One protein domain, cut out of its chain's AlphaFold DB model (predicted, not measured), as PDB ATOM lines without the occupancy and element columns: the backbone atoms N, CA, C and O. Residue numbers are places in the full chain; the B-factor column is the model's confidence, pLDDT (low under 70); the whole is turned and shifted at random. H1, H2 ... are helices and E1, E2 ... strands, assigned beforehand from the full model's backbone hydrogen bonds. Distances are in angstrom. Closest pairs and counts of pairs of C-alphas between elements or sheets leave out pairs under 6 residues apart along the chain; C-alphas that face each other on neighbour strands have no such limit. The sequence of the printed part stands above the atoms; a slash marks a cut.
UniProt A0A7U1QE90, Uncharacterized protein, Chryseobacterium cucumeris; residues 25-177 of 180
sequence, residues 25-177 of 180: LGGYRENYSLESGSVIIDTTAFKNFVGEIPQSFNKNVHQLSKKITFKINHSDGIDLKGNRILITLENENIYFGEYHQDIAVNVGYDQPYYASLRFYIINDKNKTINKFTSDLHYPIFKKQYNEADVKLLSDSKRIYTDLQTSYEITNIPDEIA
ATOM      1  N   LEU A  25     174.175 160.758 171.510       82.00
ATOM      2  CA  LEU A  25     173.412 161.959 171.841       82.00
ATOM      3  C   LEU A  25     173.599 162.332 173.317       82.00
ATOM      4  O   LEU A  25     173.095 163.358 173.754       82.00
ATOM      5  N   GLY A  26     174.268 161.488 174.102       84.94
ATOM      6  CA  GLY A  26     174.427 161.705 175.525       84.94
ATOM      7  C   GLY A  26     173.144 161.452 176.297       84.94
ATOM      8  O   GLY A  26     172.244 160.733 175.846       84.94
ATOM      9  N   GLY A  27     173.067 162.030 177.493       78.56
ATOM     10  CA  GLY A  27     172.037 161.664 178.463       78.56
ATOM     11  C   GLY A  27     172.166 160.208 178.925       78.56
ATOM     12  O   GLY A  27     173.091 159.480 178.568       78.56
ATOM     13  N   TYR A  28     171.227 159.763 179.753       76.31
ATOM     14  CA  TYR A  28     171.113 158.349 180.077       76.31
ATOM     15  C   TYR A  28     170.502 157.619 178.880       76.31
ATOM     16  O   TYR A  28     169.337 157.831 178.524       76.31
ATOM     17  N   ARG A  29     171.312 156.785 178.230       69.69
ATOM     18  CA  ARG A  29     170.894 156.006 177.070       69.69
ATOM     19  C   ARG A  29     170.274 154.694 177.516       69.69
ATOM     20  O   ARG A  29     170.958 153.804 178.018       69.69
ATOM     21  N   GLU A  30     168.988 154.541 177.246       61.50
ATOM     22  CA  GLU A  30     168.327 153.253 177.378       61.50
ATOM     23  C   GLU A  30     168.483 152.517 176.045       61.50
ATOM     24  O   GLU A  30     167.838 152.816 175.032       61.50
ATOM     25  N   ASN A  31     169.454 151.601 176.016       54.72
ATOM     26  CA  ASN A  31     169.735 150.781 174.847       54.72
ATOM     27  C   ASN A  31     168.655 149.719 174.681       54.72
ATOM     28  O   ASN A  31     168.728 148.617 175.212       54.72
ATOM     29  N   TYR A  32     167.666 150.071 173.874       58.56
ATOM     30  CA  TYR A  32     166.577 149.207 173.453       58.56
ATOM     31  C   TYR A  32     166.873 148.490 172.128       58.56
ATOM     32  O   TYR A  32     165.952 148.058 171.442       58.56
ATOM     33  N   SER A  33     168.153 148.358 171.772       47.56
ATOM     34  CA  SER A  33     168.641 147.634 170.599       47.56
ATOM     35  C   SER A  33     169.353 146.366 171.065       47.56
ATOM     36  O   SER A  33     170.250 146.435 171.903       47.56
ATOM     37  N   LEU A  34     168.947 145.203 170.551       47.25
ATOM     38  CA  LEU A  34     169.696 143.967 170.761       47.25
ATOM     39  C   LEU A  34     170.946 144.014 169.871       47.25
ATOM     40  O   LEU A  34     170.847 143.983 168.644       47.25
ATOM     41  N   GLU A  35     172.126 144.102 170.484       45.50
ATOM     42  CA  GLU A  35     173.397 143.984 169.771       45.50
ATOM     43  C   GLU A  35     173.577 142.556 169.240       45.50
ATOM     44  O   GLU A  35     173.954 141.645 169.971       45.50
ATOM     45  N   SER A  36     173.277 142.349 167.959       43.09
ATOM     46  CA  SER A  36     174.079 141.577 166.995       43.09
ATOM     47  C   SER A  36     173.230 141.233 165.772       43.09
ATOM     48  O   SER A  36     172.287 140.460 165.852       43.09
ATOM     49  N   GLY A  37     173.599 141.781 164.613       46.56
ATOM     50  CA  GLY A  37     173.173 141.239 163.324       46.56
ATOM     51  C   GLY A  37     171.701 141.453 162.934       46.56
ATOM     52  O   GLY A  37     170.778 140.819 163.421       46.56
ATOM     53  N   SER A  38     171.534 142.303 161.926       45.91
ATOM     54  CA  SER A  38     170.562 142.177 160.828       45.91
ATOM     55  C   SER A  38     169.053 142.366 161.022       45.91
ATOM     56  O   SER A  38     168.384 142.428 159.994       45.91
ATOM     57  N   VAL A  39     168.492 142.627 162.203       44.88
ATOM     58  CA  VAL A  39     167.138 143.221 162.278       44.88
ATOM     59  C   VAL A  39     167.063 144.183 163.459       44.88
ATOM     60  O   VAL A  39     167.258 143.781 164.600       44.88
ATOM     61  N   ILE A  40     166.757 145.460 163.201       52.44
ATOM     62  CA  ILE A  40     166.351 146.397 164.255       52.44
ATOM     63  C   ILE A  40     164.950 145.958 164.700       52.44
ATOM     64  O   ILE A  40     163.936 146.440 164.201       52.44
ATOM     65  N   ILE A  41     164.889 144.941 165.558       50.31
ATOM     66  CA  ILE A  41     163.639 144.470 166.142       50.31
ATOM     67  C   ILE A  41     163.241 145.535 167.158       50.31
ATOM     68  O   ILE A  41     163.984 145.791 168.102       50.31
ATOM     69  N   ASP A  42     162.083 146.164 166.950       53.56
ATOM     70  CA  ASP A  42     161.395 146.928 167.990       53.56
ATOM     71  C   ASP A  42     161.408 146.114 169.289       53.56
ATOM     72  O   ASP A  42     160.668 145.126 169.403       53.56
ATOM     73  N   THR A  43     162.230 146.491 170.265       62.69
ATOM     74  CA  THR A  43     162.206 145.784 171.541       62.69
ATOM     75  C   THR A  43     160.904 146.090 172.263       62.69
ATOM     76  O   THR A  43     160.322 147.170 172.133       62.69
ATOM     77  N   THR A  44     160.435 145.118 173.043       65.12
ATOM     78  CA  THR A  44     159.225 145.253 173.856       65.12
ATOM     79  C   THR A  44     159.280 146.503 174.729       65.12
ATOM     80  O   THR A  44     158.283 147.197 174.846       65.12
ATOM     81  N   ALA A  45     160.446 146.858 175.266       66.75
ATOM     82  CA  ALA A  45     160.585 148.029 176.120       66.75
ATOM     83  C   ALA A  45     160.518 149.370 175.357       66.75
ATOM     84  O   ALA A  45     159.854 150.282 175.838       66.75
ATOM     85  N   PHE A  46     161.075 149.476 174.138       77.38
ATOM     86  CA  PHE A  46     160.851 150.653 173.277       77.38
ATOM     87  C   PHE A  46     159.367 150.822 172.933       77.38
ATOM     88  O   PHE A  46     158.805 151.907 173.072       77.38
ATOM     89  N   LYS A  47     158.716 149.728 172.512       75.62
ATOM     90  CA  LYS A  47     157.280 149.711 172.199       75.62
ATOM     91  C   LYS A  47     156.422 150.076 173.404       75.62
ATOM     92  O   LYS A  47     155.484 150.847 173.244       75.62
ATOM     93  N   ASN A  48     156.749 149.546 174.581       79.62
ATOM     94  CA  ASN A  48     156.040 149.850 175.818       79.62
ATOM     95  C   ASN A  48     156.198 151.326 176.170       79.62
ATOM     96  O   ASN A  48     155.190 151.996 176.340       79.62
ATOM     97  N   PHE A  49     157.427 151.858 176.164       83.12
ATOM     98  CA  PHE A  49     157.657 153.272 176.454       83.12
ATOM     99  C   PHE A  49     156.858 154.171 175.505       83.12
ATOM    100  O   PHE A  49     156.076 154.999 175.953       83.12
ATOM    101  N   VAL A  50     156.992 153.978 174.187       81.50
ATOM    102  CA  VAL A  50     156.271 154.796 173.198       81.50
ATOM    103  C   VAL A  50     154.751 154.601 173.289       81.50
ATOM    104  O   VAL A  50     154.005 155.557 173.080       81.50
ATOM    105  N   GLY A  51     154.289 153.389 173.606       78.69
ATOM    106  CA  GLY A  51     152.872 153.056 173.773       78.69
ATOM    107  C   GLY A  51     152.242 153.624 175.049       78.69
ATOM    108  O   GLY A  51     151.046 153.905 175.055       78.69
ATOM    109  N   GLU A  52     153.034 153.830 176.101       84.25
ATOM    110  CA  GLU A  52     152.608 154.454 177.359       84.25
ATOM    111  C   GLU A  52     152.526 155.982 177.257       84.25
ATOM    112  O   GLU A  52     151.795 156.611 178.028       84.25
ATOM    113  N   ILE A  53     153.221 156.602 176.293       82.69
ATOM    114  CA  ILE A  53     153.092 158.043 176.061       82.69
ATOM    115  C   ILE A  53     151.666 158.336 175.561       82.69
ATOM    116  O   ILE A  53     151.251 157.802 174.522       82.69
ATOM    117  N   PRO A  54     150.912 159.226 176.236       72.88
ATOM    118  CA  PRO A  54     149.595 159.643 175.779       72.88
ATOM    119  C   PRO A  54     149.667 160.190 174.350       72.88
ATOM    120  O   PRO A  54     150.411 161.128 174.070       72.88
ATOM    121  N   GLN A  55     148.873 159.618 173.442       65.31
ATOM    122  CA  GLN A  55     148.821 160.057 172.038       65.31
ATOM    123  C   GLN A  55     148.088 161.397 171.873       65.31
ATOM    124  O   GLN A  55     148.242 162.085 170.866       65.31
ATOM    125  N   SER A  56     147.294 161.780 172.872       61.47
ATOM    126  CA  SER A  56     146.670 163.089 172.978       61.47
ATOM    127  C   SER A  56     146.913 163.655 174.374       61.47
ATOM    128  O   SER A  56     146.555 163.062 175.390       61.47
ATOM    129  N   PHE A  57     147.525 164.836 174.428       67.56
ATOM    130  CA  PHE A  57     147.582 165.615 175.658       67.56
ATOM    131  C   PHE A  57     146.214 166.247 175.853       67.56
ATOM    132  O   PHE A  57     145.756 167.022 175.006       67.56
ATOM    133  N   ASN A  58     145.522 165.849 176.919       50.66
ATOM    134  CA  ASN A  58     144.193 166.353 177.212       50.66
ATOM    135  C   ASN A  58     144.294 167.867 177.432       50.66
ATOM    136  O   ASN A  58     144.799 168.324 178.450       50.66
ATOM    137  N   LYS A  59     143.844 168.653 176.448       51.22
ATOM    138  CA  LYS A  59     143.865 170.124 176.490       51.22
ATOM    139  C   LYS A  59     142.892 170.701 177.521       51.22
ATOM    140  O   LYS A  59     142.893 171.911 177.728       51.22
ATOM    141  N   ASN A  60     142.095 169.860 178.184       47.50
ATOM    142  CA  ASN A  60     141.261 170.249 179.318       47.50
ATOM    143  C   ASN A  60     142.102 170.331 180.594       47.50
ATOM    144  O   ASN A  60     141.886 169.621 181.570       47.50
ATOM    145  N   VAL A  61     143.085 171.220 180.557       48.22
ATOM    146  CA  VAL A  61     143.842 171.670 181.713       48.22
ATOM    147  C   VAL A  61     143.238 173.013 182.077       48.22
ATOM    148  O   VAL A  61     143.353 173.979 181.324       48.22
ATOM    149  N   HIS A  62     142.587 173.099 183.228       46.50
ATOM    150  CA  HIS A  62     141.925 174.318 183.682       46.50
ATOM    151  C   HIS A  62     142.860 175.533 183.899       46.50
ATOM    152  O   HIS A  62     142.386 176.566 184.358       46.50
ATOM    153  N   GLN A  63     144.156 175.475 183.560       52.62
ATOM    154  CA  GLN A  63     145.121 176.546 183.848       52.62
ATOM    155  C   GLN A  63     146.317 176.676 182.871       52.62
ATOM    156  O   GLN A  63     147.314 177.287 183.251       52.62
ATOM    157  N   LEU A  64     146.274 176.176 181.621       59.50
ATOM    158  CA  LEU A  64     147.342 176.427 180.617       59.50
ATOM    159  C   LEU A  64     147.333 177.890 180.130       59.50
ATOM    160  O   LEU A  64     146.947 178.183 179.001       59.50
ATOM    161  N   SER A  65     147.701 178.830 180.996       68.81
ATOM    162  CA  SER A  65     147.601 180.272 180.723       68.81
ATOM    163  C   SER A  65     148.898 180.885 180.206       68.81
ATOM    164  O   SER A  65     148.916 182.052 179.808       68.81
ATOM    165  N   LYS A  66     149.989 180.110 180.183       82.69
ATOM    166  CA  LYS A  66     151.306 180.599 179.796       82.69
ATOM    167  C   LYS A  66     151.907 179.766 178.679       82.69
ATOM    168  O   LYS A  66     152.088 178.561 178.816       82.69
ATOM    169  N   LYS A  67     152.282 180.447 177.599       88.12
ATOM    170  CA  LYS A  67     153.061 179.876 176.503       88.12
ATOM    171  C   LYS A  67     154.552 179.998 176.808       88.12
ATOM    172  O   LYS A  67     155.011 181.084 177.158       88.12
ATOM    173  N   ILE A  68     155.289 178.904 176.649       91.12
ATOM    174  CA  ILE A  68     156.747 178.861 176.781       91.12
ATOM    175  C   ILE A  68     157.326 178.214 175.532       91.12
ATOM    176  O   ILE A  68     156.815 177.195 175.066       91.12
ATOM    177  N   THR A  69     158.377 178.818 174.987       95.75
ATOM    178  CA  THR A  69     159.132 178.249 173.867       95.75
ATOM    179  C   THR A  69     160.422 177.636 174.390       95.75
ATOM    180  O   THR A  69     161.264 178.339 174.940       95.75
ATOM    181  N   PHE A  70     160.582 176.328 174.223       95.94
ATOM    182  CA  PHE A  70     161.845 175.646 174.464       95.94
ATOM    183  C   PHE A  70     162.698 175.725 173.204       95.94
ATOM    184  O   PHE A  70     162.305 175.191 172.167       95.94
ATOM    185  N   LYS A  71     163.853 176.382 173.306       97.25
ATOM    186  CA  LYS A  71     164.879 176.409 172.265       97.25
ATOM    187  C   LYS A  71     165.895 175.325 172.561       97.25
ATOM    188  O   LYS A  71     166.802 175.522 173.364       97.25
ATOM    189  N   ILE A  72     165.704 174.157 171.971       96.81
ATOM    190  CA  ILE A  72     166.460 172.954 172.314       96.81
ATOM    191  C   ILE A  72     167.570 172.772 171.294       96.81
ATOM    192  O   ILE A  72     167.326 172.833 170.096       96.81
ATOM    193  N   ASN A  73     168.791 172.547 171.769       94.56
ATOM    194  CA  ASN A  73     169.944 172.222 170.941       94.56
ATOM    195  C   ASN A  73     170.823 171.177 171.625       94.56
ATOM    196  O   ASN A  73     170.821 171.041 172.848       94.56
ATOM    197  N   HIS A  74     171.636 170.481 170.835       94.56
ATOM    198  CA  HIS A  74     172.671 169.599 171.356       94.56
ATOM    199  C   HIS A  74     174.004 170.340 171.513       94.56
ATOM    200  O   HIS A  74     174.428 171.070 170.617       94.56
ATOM    201  N   SER A  75     174.688 170.123 172.635       89.06
ATOM    202  CA  SER A  75     175.948 170.786 172.999       89.06
ATOM    203  C   SER A  75     177.060 170.642 171.956       89.06
ATOM    204  O   SER A  75     177.725 171.629 171.648       89.06
ATOM    205  N   ASP A  76     177.196 169.457 171.362       88.06
ATOM    206  CA  ASP A  76     178.174 169.179 170.298       88.06
ATOM    207  C   ASP A  76     177.683 169.494 168.873       88.06
ATOM    208  O   ASP A  76     178.284 169.055 167.887       88.06
ATOM    209  N   GLY A  77     176.559 170.206 168.732       84.88
ATOM    210  CA  GLY A  77     175.985 170.536 167.425       84.88
ATOM    211  C   GLY A  77     175.482 169.315 166.649       84.88
ATOM    212  O   GLY A  77     175.474 169.328 165.418       84.88
ATOM    213  N   ILE A  78     175.105 168.239 167.351       87.94
ATOM    214  CA  ILE A  78     174.435 167.099 166.721       87.94
ATOM    215  C   ILE A  78     173.066 167.560 166.216       87.94
ATOM    216  O   ILE A  78     172.301 168.179 166.955       87.94
ATOM    217  N   ASP A  79     172.764 167.249 164.954       87.50
ATOM    218  CA  ASP A  79     171.447 167.501 164.383       87.50
ATOM    219  C   ASP A  79     170.443 166.479 164.927       87.50
ATOM    220  O   ASP A  79     170.603 165.270 164.750       87.50
ATOM    221  N   LEU A  80     169.412 166.980 165.600       90.38
ATOM    222  CA  LEU A  80     168.348 166.167 166.182       90.38
ATOM    223  C   LEU A  80     167.155 165.999 165.225       90.38
ATOM    224  O   LEU A  80     166.202 165.297 165.569       90.38
ATOM    225  N   LYS A  81     167.187 166.588 164.019       91.25
ATOM    226  CA  LYS A  81     166.130 166.419 163.009       91.25
ATOM    227  C   LYS A  81     165.893 164.945 162.673       91.25
ATOM    228  O   LYS A  81     166.827 164.163 162.514       91.25
ATOM    229  N   GLY A  82     164.618 164.587 162.529       89.94
ATOM    230  CA  GLY A  82     164.177 163.213 162.270       89.94
ATOM    231  C   GLY A  82     164.111 162.322 163.515       89.94
ATOM    232  O   GLY A  82     163.810 161.138 163.384       89.94
ATOM    233  N   ASN A  83     164.390 162.863 164.706       93.25
ATOM    234  CA  ASN A  83     164.014 162.239 165.973       93.25
ATOM    235  C   ASN A  83     162.696 162.836 166.469       93.25
ATOM    236  O   ASN A  83     162.363 163.984 166.166       93.25
ATOM    237  N   ARG A  84     161.997 162.088 167.316       94.44
ATOM    238  CA  ARG A  84     160.901 162.614 168.127       94.44
ATOM    239  C   ARG A  84     161.438 163.109 169.459       94.44
ATOM    240  O   ARG A  84     162.466 162.636 169.944       94.44
ATOM    241  N   ILE A  85     160.719 164.039 170.069       95.06
ATOM    242  CA  ILE A  85     161.029 164.549 171.397       95.06
ATOM    243  C   ILE A  85     159.799 164.513 172.291       95.06
ATOM    244  O   ILE A  85     158.717 164.951 171.899       95.06
ATOM    245  N   LEU A  86     159.986 163.991 173.500       94.06
ATOM    246  CA  LEU A  86     159.051 164.109 174.613       94.06
ATOM    247  C   LEU A  86     159.647 165.075 175.641       94.06
ATOM    248  O   LEU A  86     160.798 164.919 176.048       94.06
ATOM    249  N   ILE A  87     158.853 166.059 176.057       92.81
ATOM    250  CA  ILE A  87     159.194 166.994 177.128       92.81
ATOM    251  C   ILE A  87     158.243 166.732 178.289       92.81
ATOM    252  O   ILE A  87     157.020 166.759 178.118       92.81
ATOM    253  N   THR A  88     158.812 166.501 179.467       89.06
ATOM    254  CA  THR A  88     158.057 166.328 180.707       89.06
ATOM    255  C   THR A  88     158.401 167.445 181.675       89.06
ATOM    256  O   THR A  88     159.580 167.726 181.892       89.06
ATOM    257  N   LEU A  89     157.380 168.050 182.264       86.62
ATOM    258  CA  LEU A  89     157.485 169.036 183.329       86.62
ATOM    259  C   LEU A  89     157.017 168.359 184.613       86.62
ATOM    260  O   LEU A  89     155.888 167.875 184.673       86.62
ATOM    261  N   GLU A  90     157.888 168.276 185.611       81.69
ATOM    262  CA  GLU A  90     157.711 167.383 186.751       81.69
ATOM    263  C   GLU A  90     157.445 165.945 186.288       81.69
ATOM    264  O   GLU A  90     158.331 165.279 185.747       81.69
ATOM    265  N   ASN A  91     156.211 165.471 186.449       77.56
ATOM    266  CA  ASN A  91     155.768 164.144 186.032       77.56
ATOM    267  C   ASN A  91     154.647 164.214 184.985       77.56
ATOM    268  O   ASN A  91     154.001 163.207 184.705       77.56
ATOM    269  N   GLU A  92     154.417 165.393 184.406       81.56
ATOM    270  CA  GLU A  92     153.418 165.609 183.368       81.56
ATOM    271  C   GLU A  92     154.078 165.754 182.001       81.56
ATOM    272  O   GLU A  92     155.008 166.536 181.794       81.56
ATOM    273  N   ASN A  93     153.567 165.003 181.030       86.50
ATOM    274  CA  ASN A  93     153.987 165.131 179.645       86.50
ATOM    275  C   ASN A  93     153.360 166.399 179.053       86.50
ATOM    276  O   ASN A  93     152.138 166.491 178.929       86.50
ATOM    277  N   ILE A  94     154.195 167.364 178.669       86.56
ATOM    278  CA  ILE A  94     153.751 168.665 178.141       86.56
ATOM    279  C   ILE A  94     153.916 168.778 176.623       86.56
ATOM    280  O   ILE A  94     153.322 169.655 175.995       86.56
ATOM    281  N   TYR A  95     154.709 167.890 176.020       89.94
ATOM    282  CA  TYR A  95     154.891 167.814 174.575       89.94
ATOM    283  C   TYR A  95     155.369 166.434 174.146       89.94
ATOM    284  O   TYR A  95     156.273 165.885 174.765       89.94
ATOM    285  N   PHE A  96     154.841 165.926 173.034       92.06
ATOM    286  CA  PHE A  96     155.411 164.797 172.304       92.06
ATOM    287  C   PHE A  96     155.155 164.972 170.813       92.06
ATOM    288  O   PHE A  96     154.011 165.161 170.396       92.06
ATOM    289  N   GLY A  97     156.207 164.902 170.007       91.94
ATOM    290  CA  GLY A  97     156.112 165.120 168.568       91.94
ATOM    291  C   GLY A  97     157.464 165.032 167.881       91.94
ATOM    292  O   GLY A  97     158.445 164.605 168.488       91.94
ATOM    293  N   GLU A  98     157.502 165.425 166.613       94.44
ATOM    294  CA  GLU A  98     158.754 165.596 165.874       94.44
ATOM    295  C   GLU A  98     159.628 166.659 166.535       94.44
ATOM    296  O   GLU A  98     159.141 167.682 167.022       94.44
ATOM    297  N   TYR A  99     160.937 166.427 166.545       95.06
ATOM    298  CA  TYR A  99     161.868 167.429 167.023       95.06
ATOM    299  C   TYR A  99     161.864 168.658 166.107       95.06
ATOM    300  O   TYR A  99     162.133 168.583 164.904       95.06
ATOM    301  N   HIS A 100     161.664 169.812 166.735       94.88
ATOM    302  CA  HIS A 100     161.965 171.123 166.188       94.88
ATOM    303  C   HIS A 100     162.894 171.847 167.160       94.88
ATOM    304  O   HIS A 100     162.833 171.615 168.364       94.88
ATOM    305  N   GLN A 101     163.752 172.728 166.644       94.19
ATOM    306  CA  GLN A 101     164.632 173.529 167.496       94.19
ATOM    307  C   GLN A 101     163.823 174.428 168.442       94.19
ATOM    308  O   GLN A 101     164.184 174.564 169.604       94.19
ATOM    309  N   ASP A 102     162.705 174.976 167.958       96.81
ATOM    310  CA  ASP A 102     161.794 175.807 168.740       96.81
ATOM    311  C   ASP A 102     160.484 175.049 168.987       96.81
ATOM    312  O   ASP A 102     159.706 174.800 168.060       96.81
ATOM    313  N   ILE A 103     160.217 174.689 170.243       95.06
ATOM    314  CA  ILE A 103     159.014 173.953 170.641       95.06
ATOM    315  C   ILE A 103     158.194 174.810 171.589       95.06
ATOM    316  O   ILE A 103     158.556 175.026 172.744       95.06
ATOM    317  N   ALA A 104     157.060 175.293 171.094       92.38
ATOM    318  CA  ALA A 104     156.124 176.064 171.891       92.38
ATOM    319  C   ALA A 104     155.103 175.154 172.577       92.38
ATOM    320  O   ALA A 104     154.337 174.453 171.914       92.38
ATOM    321  N   VAL A 105     155.040 175.238 173.900       88.06
ATOM    322  CA  VAL A 105     154.048 174.545 174.726       88.06
ATOM    323  C   VAL A 105     153.242 175.555 175.524       88.06
ATOM    324  O   VAL A 105     153.704 176.667 175.787       88.06
ATOM    325  N   ASN A 106     152.051 175.159 175.957       84.19
ATOM    326  CA  ASN A 106     151.383 175.864 177.040       84.19
ATOM    327  C   ASN A 106     151.618 175.077 178.327       84.19
ATOM    328  O   ASN A 106     151.501 173.853 178.311       84.19
ATOM    329  N   VAL A 107     151.928 175.772 179.419       79.94
ATOM    330  CA  VAL A 107     152.095 175.186 180.756       79.94
ATOM    331  C   VAL A 107     151.078 175.770 181.734       79.94
ATOM    332  O   VAL A 107     150.600 176.898 181.555       79.94
ATOM    333  N   GLY A 108     150.728 174.970 182.745       72.25
ATOM    334  CA  GLY A 108     149.812 175.341 183.819       72.25
ATOM    335  C   GLY A 108     150.332 176.527 184.634       72.25
ATOM    336  O   GLY A 108     151.535 176.771 184.664       72.25
ATOM    337  N   TYR A 109     149.443 177.269 185.292       61.50
ATOM    338  CA  TYR A 109     149.796 178.392 186.164       61.50
ATOM    339  C   TYR A 109     149.196 178.170 187.549       61.50
ATOM    340  O   TYR A 109     148.308 178.911 187.961       61.50
ATOM    341  N   ASP A 110     149.685 177.157 188.262       55.78
ATOM    342  CA  ASP A 110     149.426 177.038 189.696       55.78
ATOM    343  C   ASP A 110     150.717 177.326 190.478       55.78
ATOM    344  O   ASP A 110     151.569 176.464 190.666       55.78
ATOM    345  N   GLN A 111     150.824 178.584 190.934       53.81
ATOM    346  CA  GLN A 111     151.644 179.053 192.070       53.81
ATOM    347  C   GLN A 111     153.196 178.976 191.908       53.81
ATOM    348  O   GLN A 111     153.684 178.498 190.888       53.81
ATOM    349  N   PRO A 112     154.016 179.604 192.791       57.62
ATOM    350  CA  PRO A 112     155.371 180.087 192.474       57.62
ATOM    351  C   PRO A 112     156.442 178.989 192.570       57.62
ATOM    352  O   PRO A 112     157.506 179.196 193.151       57.62
ATOM    353  N   TYR A 113     156.146 177.811 192.036       71.56
ATOM    354  CA  TYR A 113     156.983 176.636 192.188       71.56
ATOM    355  C   TYR A 113     158.089 176.592 191.130       71.56
ATOM    356  O   TYR A 113     157.966 177.107 190.018       71.56
ATOM    357  N   TYR A 114     159.217 176.022 191.519       81.25
ATOM    358  CA  TYR A 114     160.270 175.627 190.599       81.25
ATOM    359  C   TYR A 114     159.880 174.279 190.009       81.25
ATOM    360  O   TYR A 114     159.268 173.480 190.712       81.25
ATOM    361  N   ALA A 115     160.214 174.047 188.742       82.31
ATOM    362  CA  ALA A 115     159.868 172.823 188.044       82.31
ATOM    363  C   ALA A 115     161.105 172.038 187.604       82.31
ATOM    364  O   ALA A 115     162.028 172.620 187.025       82.31
ATOM    365  N   SER A 116     161.107 170.726 187.812       87.25
ATOM    366  CA  SER A 116     162.039 169.820 187.139       87.25
ATOM    367  C   SER A 116     161.599 169.588 185.684       87.25
ATOM    368  O   SER A 116     160.406 169.533 185.376       87.25
ATOM    369  N   LEU A 117     162.552 169.475 184.755       91.06
ATOM    370  CA  LEU A 117     162.275 169.096 183.367       91.06
ATOM    371  C   LEU A 117     162.989 167.793 183.036       91.06
ATOM    372  O   LEU A 117     164.068 167.492 183.549       91.06
ATOM    373  N   ARG A 118     162.399 167.026 182.124       93.38
ATOM    374  CA  ARG A 118     163.079 165.902 181.483       93.38
ATOM    375  C   ARG A 118     162.797 165.938 179.993       93.38
ATOM    376  O   ARG A 118     161.685 166.250 179.565       93.38
ATOM    377  N   PHE A 119     163.817 165.608 179.218       95.00
ATOM    378  CA  PHE A 119     163.736 165.530 177.767       95.00
ATOM    379  C   PHE A 119     164.059 164.107 177.346       95.00
ATOM    380  O   PHE A 119     165.009 163.512 177.846       95.00
ATOM    381  N   TYR A 120     163.292 163.567 176.411       94.12
ATOM    382  CA  TYR A 120     163.575 162.274 175.805       94.12
ATOM    383  C   TYR A 120     163.711 162.476 174.306       94.12
ATOM    384  O   TYR A 120     162.761 162.924 173.666       94.12
ATOM    385  N   ILE A 121     164.875 162.142 173.753       94.38
ATOM    386  CA  ILE A 121     165.087 162.085 172.307       94.38
ATOM    387  C   ILE A 121     164.887 160.640 171.867       94.38
ATOM    388  O   ILE A 121     165.600 159.739 172.309       94.38
ATOM    389  N   ILE A 122     163.883 160.426 171.024       91.31
ATOM    390  CA  ILE A 122     163.408 159.111 170.599       91.31
ATOM    391  C   ILE A 122     163.745 158.950 169.122       91.31
ATOM    392  O   ILE A 122     163.245 159.684 168.267       91.31
ATOM    393  N   ASN A 123     164.598 157.977 168.819       88.62
ATOM    394  CA  ASN A 123     164.988 157.663 167.455       88.62
ATOM    395  C   ASN A 123     164.227 156.425 166.973       88.62
ATOM    396  O   ASN A 123     164.603 155.292 167.282       88.62
ATOM    397  N   ASP A 124     163.176 156.634 166.180       83.12
ATOM    398  CA  ASP A 124     162.345 155.543 165.658       83.12
ATOM    399  C   ASP A 124     163.097 154.620 164.690       83.12
ATOM    400  O   ASP A 124     162.738 153.450 164.560       83.12
ATOM    401  N   LYS A 125     164.145 155.112 164.017       83.50
ATOM    402  CA  LYS A 125     164.941 154.319 163.069       83.50
ATOM    403  C   LYS A 125     165.849 153.329 163.792       83.50
ATOM    404  O   LYS A 125     165.930 152.172 163.394       83.50
ATOM    405  N   ASN A 126     166.519 153.792 164.842       79.38
ATOM    406  CA  ASN A 126     167.505 153.020 165.594       79.38
ATOM    407  C   ASN A 126     166.909 152.356 166.843       79.38
ATOM    408  O   ASN A 126     167.601 151.574 167.490       79.38
ATOM    409  N   LYS A 127     165.645 152.657 167.171       79.81
ATOM    410  CA  LYS A 127     164.941 152.190 168.375       79.81
ATOM    411  C   LYS A 127     165.724 152.514 169.643       79.81
ATOM    412  O   LYS A 127     165.939 151.659 170.496       79.81
ATOM    413  N   THR A 128     166.184 153.758 169.743       81.94
ATOM    414  CA  THR A 128     166.939 154.258 170.899       81.94
ATOM    415  C   THR A 128     166.203 155.402 171.574       81.94
ATOM    416  O   THR A 128     165.525 156.189 170.909       81.94
ATOM    417  N   ILE A 129     166.364 155.494 172.893       86.06
ATOM    418  CA  ILE A 129     165.829 156.582 173.709       86.06
ATOM    419  C   ILE A 129     166.977 157.153 174.537       86.06
ATOM    420  O   ILE A 129     167.639 156.434 175.289       86.06
ATOM    421  N   ASN A 130     167.199 158.454 174.393       89.94
ATOM    422  CA  ASN A 130     168.174 159.203 175.170       89.94
ATOM    423  C   ASN A 130     167.413 160.108 176.134       89.94
ATOM    424  O   ASN A 130     166.676 161.001 175.708       89.94
ATOM    425  N   LYS A 131     167.558 159.837 177.431       91.88
ATOM    426  CA  LYS A 131     166.894 160.558 178.514       91.88
ATOM    427  C   LYS A 131     167.828 161.618 179.075       91.88
ATOM    428  O   LYS A 131     168.930 161.305 179.518       91.88
ATOM    429  N   PHE A 132     167.354 162.854 179.139       94.81
ATOM    430  CA  PHE A 132     168.080 163.969 179.720       94.81
ATOM    431  C   PHE A 132     167.356 164.497 180.956       94.81
ATOM    432  O   PHE A 132     166.177 164.848 180.889       94.81
ATOM    433  N   THR A 133     168.064 164.558 182.080       92.25
ATOM    434  CA  THR A 133     167.534 164.962 183.388       92.25
ATOM    435  C   THR A 133     168.447 165.970 184.062       92.25
ATOM    436  O   THR A 133     169.645 166.000 183.796       92.25
ATOM    437  N   SER A 134     167.881 166.752 184.972       90.00
ATOM    438  CA  SER A 134     168.619 167.597 185.898       90.00
ATOM    439  C   SER A 134     168.014 167.435 187.282       90.00
ATOM    440  O   SER A 134     166.791 167.363 187.405       90.00
ATOM    441  N   ASP A 135     168.861 167.407 188.306       85.88
ATOM    442  CA  ASP A 135     168.413 167.507 189.699       85.88
ATOM    443  C   ASP A 135     168.012 168.951 190.083       85.88
ATOM    444  O   ASP A 135     167.499 169.203 191.175       85.88
ATOM    445  N   LEU A 136     168.243 169.919 189.188       87.00
ATOM    446  CA  LEU A 136     167.854 171.316 189.367       87.00
ATOM    447  C   LEU A 136     166.381 171.538 189.054       87.00
ATOM    448  O   LEU A 136     165.812 170.926 188.147       87.00
ATOM    449  N   HIS A 137     165.801 172.497 189.766       87.75
ATOM    450  CA  HIS A 137     164.467 172.988 189.479       87.75
ATOM    451  C   HIS A 137     164.561 174.411 188.932       87.75
ATOM    452  O   HIS A 137     165.387 175.218 189.357       87.75
ATOM    453  N   TYR A 138     163.691 174.724 187.979       87.81
ATOM    454  CA  TYR A 138     163.751 175.969 187.229       87.81
ATOM    455  C   TYR A 138     162.480 176.790 187.454       87.81
ATOM    456  O   TYR A 138     161.380 176.236 187.419       87.81
ATOM    457  N   PRO A 139     162.574 178.119 187.623       87.62
ATOM    458  CA  PRO A 139     161.423 179.001 187.833       87.62
ATOM    459  C   PRO A 139     160.562 179.234 186.571       87.62
ATOM    460  O   PRO A 139     160.133 180.355 186.300       87.62
ATOM    461  N   ILE A 140     160.276 178.189 185.795       85.38
ATOM    462  CA  ILE A 140     159.624 178.220 184.473       85.38
ATOM    463  C   ILE A 140     158.245 178.893 184.508       85.38
ATOM    464  O   ILE A 140     157.831 179.519 183.529       85.38
ATOM    465  N   PHE A 141     157.544 178.873 185.644       82.25
ATOM    466  CA  PHE A 141     156.248 179.540 185.791       82.25
ATOM    467  C   PHE A 141     156.347 181.060 186.022       82.25
ATOM    468  O   PHE A 141     155.391 181.776 185.715       82.25
ATOM    469  N   LYS A 142     157.495 181.613 186.463       83.31
ATOM    470  CA  LYS A 142     157.637 183.065 186.722       83.31
ATOM    471  C   LYS A 142     157.339 183.873 185.456       83.31
ATOM    472  O   LYS A 142     157.859 183.564 184.386       83.31
ATOM    473  N   LYS A 143     156.513 184.925 185.563       82.38
ATOM    474  CA  LYS A 143     155.988 185.708 184.416       82.38
ATOM    475  C   LYS A 143     157.054 186.170 183.417       82.38
ATOM    476  O   LYS A 143     156.760 186.244 182.232       82.38
ATOM    477  N   GLN A 144     158.263 186.460 183.892       86.69
ATOM    478  CA  GLN A 144     159.360 186.973 183.071       86.69
ATOM    479  C   GLN A 144     159.938 185.967 182.062       86.69
ATOM    480  O   GLN A 144     160.562 186.393 181.101       86.69
ATOM    481  N   TYR A 145     159.728 184.659 182.247       89.12
ATOM    482  CA  TYR A 145     160.289 183.637 181.355       89.12
ATOM    483  C   TYR A 145     159.246 183.136 180.362       89.12
ATOM    484  O   TYR A 145     158.370 182.363 180.726       89.12
ATOM    485  N   ASN A 146     159.318 183.554 179.106       92.00
ATOM    486  CA  ASN A 146     158.507 183.023 178.000       92.00
ATOM    487  C   ASN A 146     159.304 182.074 177.085       92.00
ATOM    488  O   ASN A 146     158.757 181.503 176.141       92.00
ATOM    489  N   GLU A 147     160.589 181.908 177.377       95.12
ATOM    490  CA  GLU A 147     161.551 181.162 176.587       95.12
ATOM    491  C   GLU A 147     162.536 180.456 177.518       95.12
ATOM    492  O   GLU A 147     162.910 181.007 178.555       95.12
ATOM    493  N   ALA A 148     162.948 179.249 177.144       94.94
ATOM    494  CA  ALA A 148     163.968 178.472 177.832       94.94
ATOM    495  C   ALA A 148     164.982 177.948 176.807       94.94
ATOM    496  O   ALA A 148     164.631 177.146 175.939       94.94
ATOM    497  N   ASP A 149     166.227 178.398 176.925       96.62
ATOM    498  CA  ASP A 149     167.342 177.992 176.073       96.62
ATOM    499  C   ASP A 149     167.954 176.712 176.630       96.62
ATOM    500  O   ASP A 149     168.734 176.746 177.578       96.62
ATOM    501  N   VAL A 150     167.564 175.575 176.062       96.69
ATOM    502  CA  VAL A 150     167.933 174.246 176.544       96.69
ATOM    503  C   VAL A 150     169.113 173.710 175.746       96.69
ATOM    504  O   VAL A 150     169.040 173.512 174.530       96.69
ATOM    505  N   LYS A 151     170.190 173.381 176.451       95.56
ATOM    506  CA  LYS A 151     171.366 172.716 175.893       95.56
ATOM    507  C   LYS A 151     171.447 171.284 176.413       95.56
ATOM    508  O   LYS A 151     171.771 171.072 177.577       95.56
ATOM    509  N   LEU A 152     171.175 170.303 175.554       95.56
ATOM    510  CA  LEU A 152     171.359 168.880 175.854       95.56
ATOM    511  C   LEU A 152     172.854 168.539 175.840       95.56
ATOM    512  O   LEU A 152     173.570 168.883 174.894       95.56
ATOM    513  N   LEU A 153     173.340 167.896 176.898       93.31
ATOM    514  CA  LEU A 153     174.758 167.606 177.083       93.31
ATOM    515  C   LEU A 153     175.105 166.203 176.576       93.31
ATOM    516  O   LEU A 153     174.416 165.239 176.913       93.31
ATOM    517  N   SER A 154     176.206 166.094 175.832       89.12
ATOM    518  CA  SER A 154     176.763 164.807 175.389       89.12
ATOM    519  C   SER A 154     177.198 163.946 176.567       89.12
ATOM    520  O   SER A 154     176.962 162.745 176.596       89.12
ATOM    521  N   ASP A 155     177.781 164.592 177.572       86.00
ATOM    522  CA  ASP A 155     178.159 163.966 178.825       86.00
ATOM    523  C   ASP A 155     177.415 164.644 179.961       86.00
ATOM    524  O   ASP A 155     177.294 165.870 180.029       86.00
ATOM    525  N   SER A 156     176.933 163.837 180.896       85.94
ATOM    526  CA  SER A 156     176.389 164.367 182.136       85.94
ATOM    527  C   SER A 156     177.450 165.185 182.879       85.94
ATOM    528  O   SER A 156     178.591 164.746 183.041       85.94
ATOM    529  N   LYS A 157     177.055 166.340 183.395       86.38
ATOM    530  CA  LYS A 157     177.886 167.247 184.173       86.38
ATOM    531  C   LYS A 157     177.512 167.161 185.646       86.38
ATOM    532  O   LYS A 157     176.337 167.166 186.008       86.38
ATOM    533  N   ARG A 158     178.526 167.125 186.509       86.31
ATOM    534  CA  ARG A 158     178.354 167.320 187.950       86.31
ATOM    535  C   ARG A 158     178.318 168.821 188.239       86.31
ATOM    536  O   ARG A 158     179.226 169.540 187.828       86.31
ATOM    537  N   ILE A 159     177.276 169.280 188.921       79.56
ATOM    538  CA  ILE A 159     177.039 170.706 189.216       79.56
ATOM    539  C   ILE A 159     177.237 171.037 190.703       79.56
ATOM    540  O   ILE A 159     177.626 172.154 191.026       79.56
ATOM    541  N   TYR A 160     177.077 170.044 191.585       79.06
ATOM    542  CA  TYR A 160     177.424 170.087 193.014       79.06
ATOM    543  C   TYR A 160     178.013 168.736 193.443       79.06
ATOM    544  O   TYR A 160     178.054 167.808 192.639       79.06
ATOM    545  N   THR A 161     178.475 168.598 194.691       80.00
ATOM    546  CA  THR A 161     179.134 167.375 195.202       80.00
ATOM    547  C   THR A 161     178.361 166.089 194.873       80.00
ATOM    548  O   THR A 161     178.970 165.074 194.533       80.00
ATOM    549  N   ASP A 162     177.032 166.168 194.908       80.69
ATOM    550  CA  ASP A 162     176.078 165.069 194.803       80.69
ATOM    551  C   ASP A 162     174.953 165.308 193.774       80.69
ATOM    552  O   ASP A 162     174.028 164.505 193.713       80.69
ATOM    553  N   LEU A 163     175.035 166.363 192.948       82.81
ATOM    554  CA  LEU A 163     174.018 166.680 191.930       82.81
ATOM    555  C   LEU A 163     174.572 166.581 190.508       82.81
ATOM    556  O   LEU A 163     175.666 167.085 190.208       82.81
ATOM    557  N   GLN A 164     173.788 165.967 189.625       86.75
ATOM    558  CA  GLN A 164     174.140 165.708 188.235       86.75
ATOM    559  C   GLN A 164     173.067 166.253 187.292       86.75
ATOM    560  O   GLN A 164     171.876 166.300 187.590       86.75
ATOM    561  N   THR A 165     173.502 166.672 186.112       90.75
ATOM    562  CA  THR A 165     172.606 167.070 185.034       90.75
ATOM    563  C   THR A 165     173.124 166.576 183.696       90.75
ATOM    564  O   THR A 165     174.326 166.426 183.499       90.75
ATOM    565  N   SER A 166     172.230 166.344 182.751       93.81
ATOM    566  CA  SER A 166     172.555 166.104 181.347       93.81
ATOM    567  C   SER A 166     171.904 167.135 180.419       93.81
ATOM    568  O   SER A 166     171.919 166.960 179.205       93.81
ATOM    569  N   TYR A 167     171.335 168.215 180.955       94.88
ATOM    570  CA  TYR A 167     170.972 169.403 180.181       94.88
ATOM    571  C   TYR A 167     171.194 170.683 180.999       94.88
ATOM    572  O   TYR A 167     171.249 170.656 182.226       94.88
ATOM    573  N   GLU A 168     171.304 171.823 180.332       92.88
ATOM    574  CA  GLU A 168     171.390 173.142 180.973       92.88
ATOM    575  C   GLU A 168     170.302 174.058 180.407       92.88
ATOM    576  O   GLU A 168     169.985 173.956 179.219       92.88
ATOM    577  N   ILE A 169     169.746 174.952 181.232       93.50
ATOM    578  CA  ILE A 169     168.924 176.072 180.752       93.50
ATOM    579  C   ILE A 169     169.730 177.351 180.915       93.50
ATOM    580  O   ILE A 169     169.990 177.792 182.025       93.50
ATOM    581  N   THR A 170     170.163 177.950 179.811       92.38
ATOM    582  CA  THR A 170     171.205 178.989 179.864       92.38
ATOM    583  C   THR A 170     170.679 180.394 180.132       92.38
ATOM    584  O   THR A 170     171.458 181.293 180.434       92.38
ATOM    585  N   ASN A 171     169.370 180.602 180.004       93.88
ATOM    586  CA  ASN A 171     168.715 181.904 180.144       93.88
ATOM    587  C   ASN A 171     167.761 181.987 181.353       93.88
ATOM    588  O   ASN A 171     167.111 183.015 181.554       93.88
ATOM    589  N   ILE A 172     167.680 180.928 182.165       90.62
ATOM    590  CA  ILE A 172     166.892 180.875 183.399       90.62
ATOM    591  C   ILE A 172     167.841 180.439 184.521       90.62
ATOM    592  O   ILE A 172     168.538 179.447 184.342       90.62
ATOM    593  N   PRO A 173     167.894 181.149 185.663       86.75
ATOM    594  CA  PRO A 173     168.757 180.763 186.767       86.75
ATOM    595  C   PRO A 173     168.338 179.412 187.345       86.75
ATOM    596  O   PRO A 173     167.146 179.147 187.542       86.75
ATOM    597  N   ASP A 174     169.346 178.605 187.648       80.81
ATOM    598  CA  ASP A 174     169.207 177.353 188.374       80.81
ATOM    599  C   ASP A 174     168.774 177.623 189.818       80.81
ATOM    600  O   ASP A 174     169.291 178.538 190.466       80.81
ATOM    601  N   GLU A 175     167.893 176.784 190.363       75.81
ATOM    602  CA  GLU A 175     167.705 176.679 191.806       75.81
ATOM    603  C   GLU A 175     167.817 175.224 192.261       75.81
ATOM    604  O   GLU A 175     167.350 174.282 191.611       75.81
ATOM    605  N   ILE A 176     168.482 175.038 193.398       66.44
ATOM    606  CA  ILE A 176     168.526 173.749 194.077       66.44
ATOM    607  C   ILE A 176     167.224 173.658 194.864       66.44
ATOM    608  O   ILE A 176     166.969 174.512 195.714       66.44
ATOM    609  N   ALA A 177     166.409 172.635 194.607       56.91
ATOM    610  CA  ALA A 177     165.363 172.296 195.560       56.91
ATOM    611  C   ALA A 177     166.066 171.992 196.883       56.91
ATOM    612  O   ALA A 177     166.833 171.031 196.958       56.91
TER     613      ALA A 177
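This is residues 25 to 177 of the 180 residues of an uncharacterized protein of Chryseobacterium cucumeris (UniProt A0A7U1QE90). Two strongly twisted sheets lie face to face as a sandwich, E1 E7 E6 E3 E4 and E5 E2 E8 E9, with their strands crossed at 85 degrees; the second is curled like part of a barrel. The short helix H1 only grazes the first sheet, and long loops run before and after it. The printed part has 153 residues, with named elements in the order E1 H1 E2 E3 E4 E5 E6 E7 E8 E9; the class is mostly strand, though under half of the residues, 74, are in named elements. The five-strand sheet is antiparallel and the four-strand sheet mixed, each in the order given. The whole is compact, with a radius of gyration of the C-alphas of 16.0 A and spans of 52 by 40 by 25 A.

In the larger sheet, E6, residues 117 to 123, is antiparallel to E3, residues 84 to 89, with N 122 and O 84 2.8 A apart. E7, residues 128 to 133, forms a hairpin with E6, with N 132 and O 119 2.8 A apart. E4, residues 92 to 98, forms a hairpin with E3, with N 85 and O 97 2.8 A apart. E1, residues 28 to 30, is antiparallel to E7, with N 28 and O 131 2.8 A apart; E1 and E4 are the edge strands. In the other sheet, E2, residues 66 to 74, is parallel to E8, residues 147 to 160, with N 71 and O 148 2.8 A apart. E5, residues 102 to 107, is antiparallel to E2, with N 70 and O 103 2.8 A apart. E9, residues 163 to 169, forms a hairpin with E8, with N 151 and O 168 2.8 A apart; E8 bends by 110 degrees at residue 155. Between the sheets there are 48 pairs of C-alphas within 10 A. The closest C-alphas of E7 and E9, those of Phe 132 and Ser 166, are 5.2 A apart; those of E4 and E5, Tyr 95 and Val 105, are 6.8 A apart. H1, residues 44 to 52, only grazes the larger sheet with its residues 45 to 50; every O i to N i+4 pair in it is within hydrogen-bond range.

C-alpha 28, where E1 begins, is at (171.113, 158.349, 180.077), and C-alpha 169, where E9 ends, is at (168.924, 176.072, 180.752). From first to last C-alpha, E2 measures 25.5 A, E8 25.4 A and E6 19.8 A, while H1 measures 11.9 A.

The C-alphas farthest apart, those of Gly 37 and Gln 111, are 52.2 A apart. The printed part has no cut. The links E1 to H1, H1 to E2 and E7 to E8 are long. pLDDT is under 70 in residues 29 to 45, 55 to 65, 109 to 112 and 176 to 177.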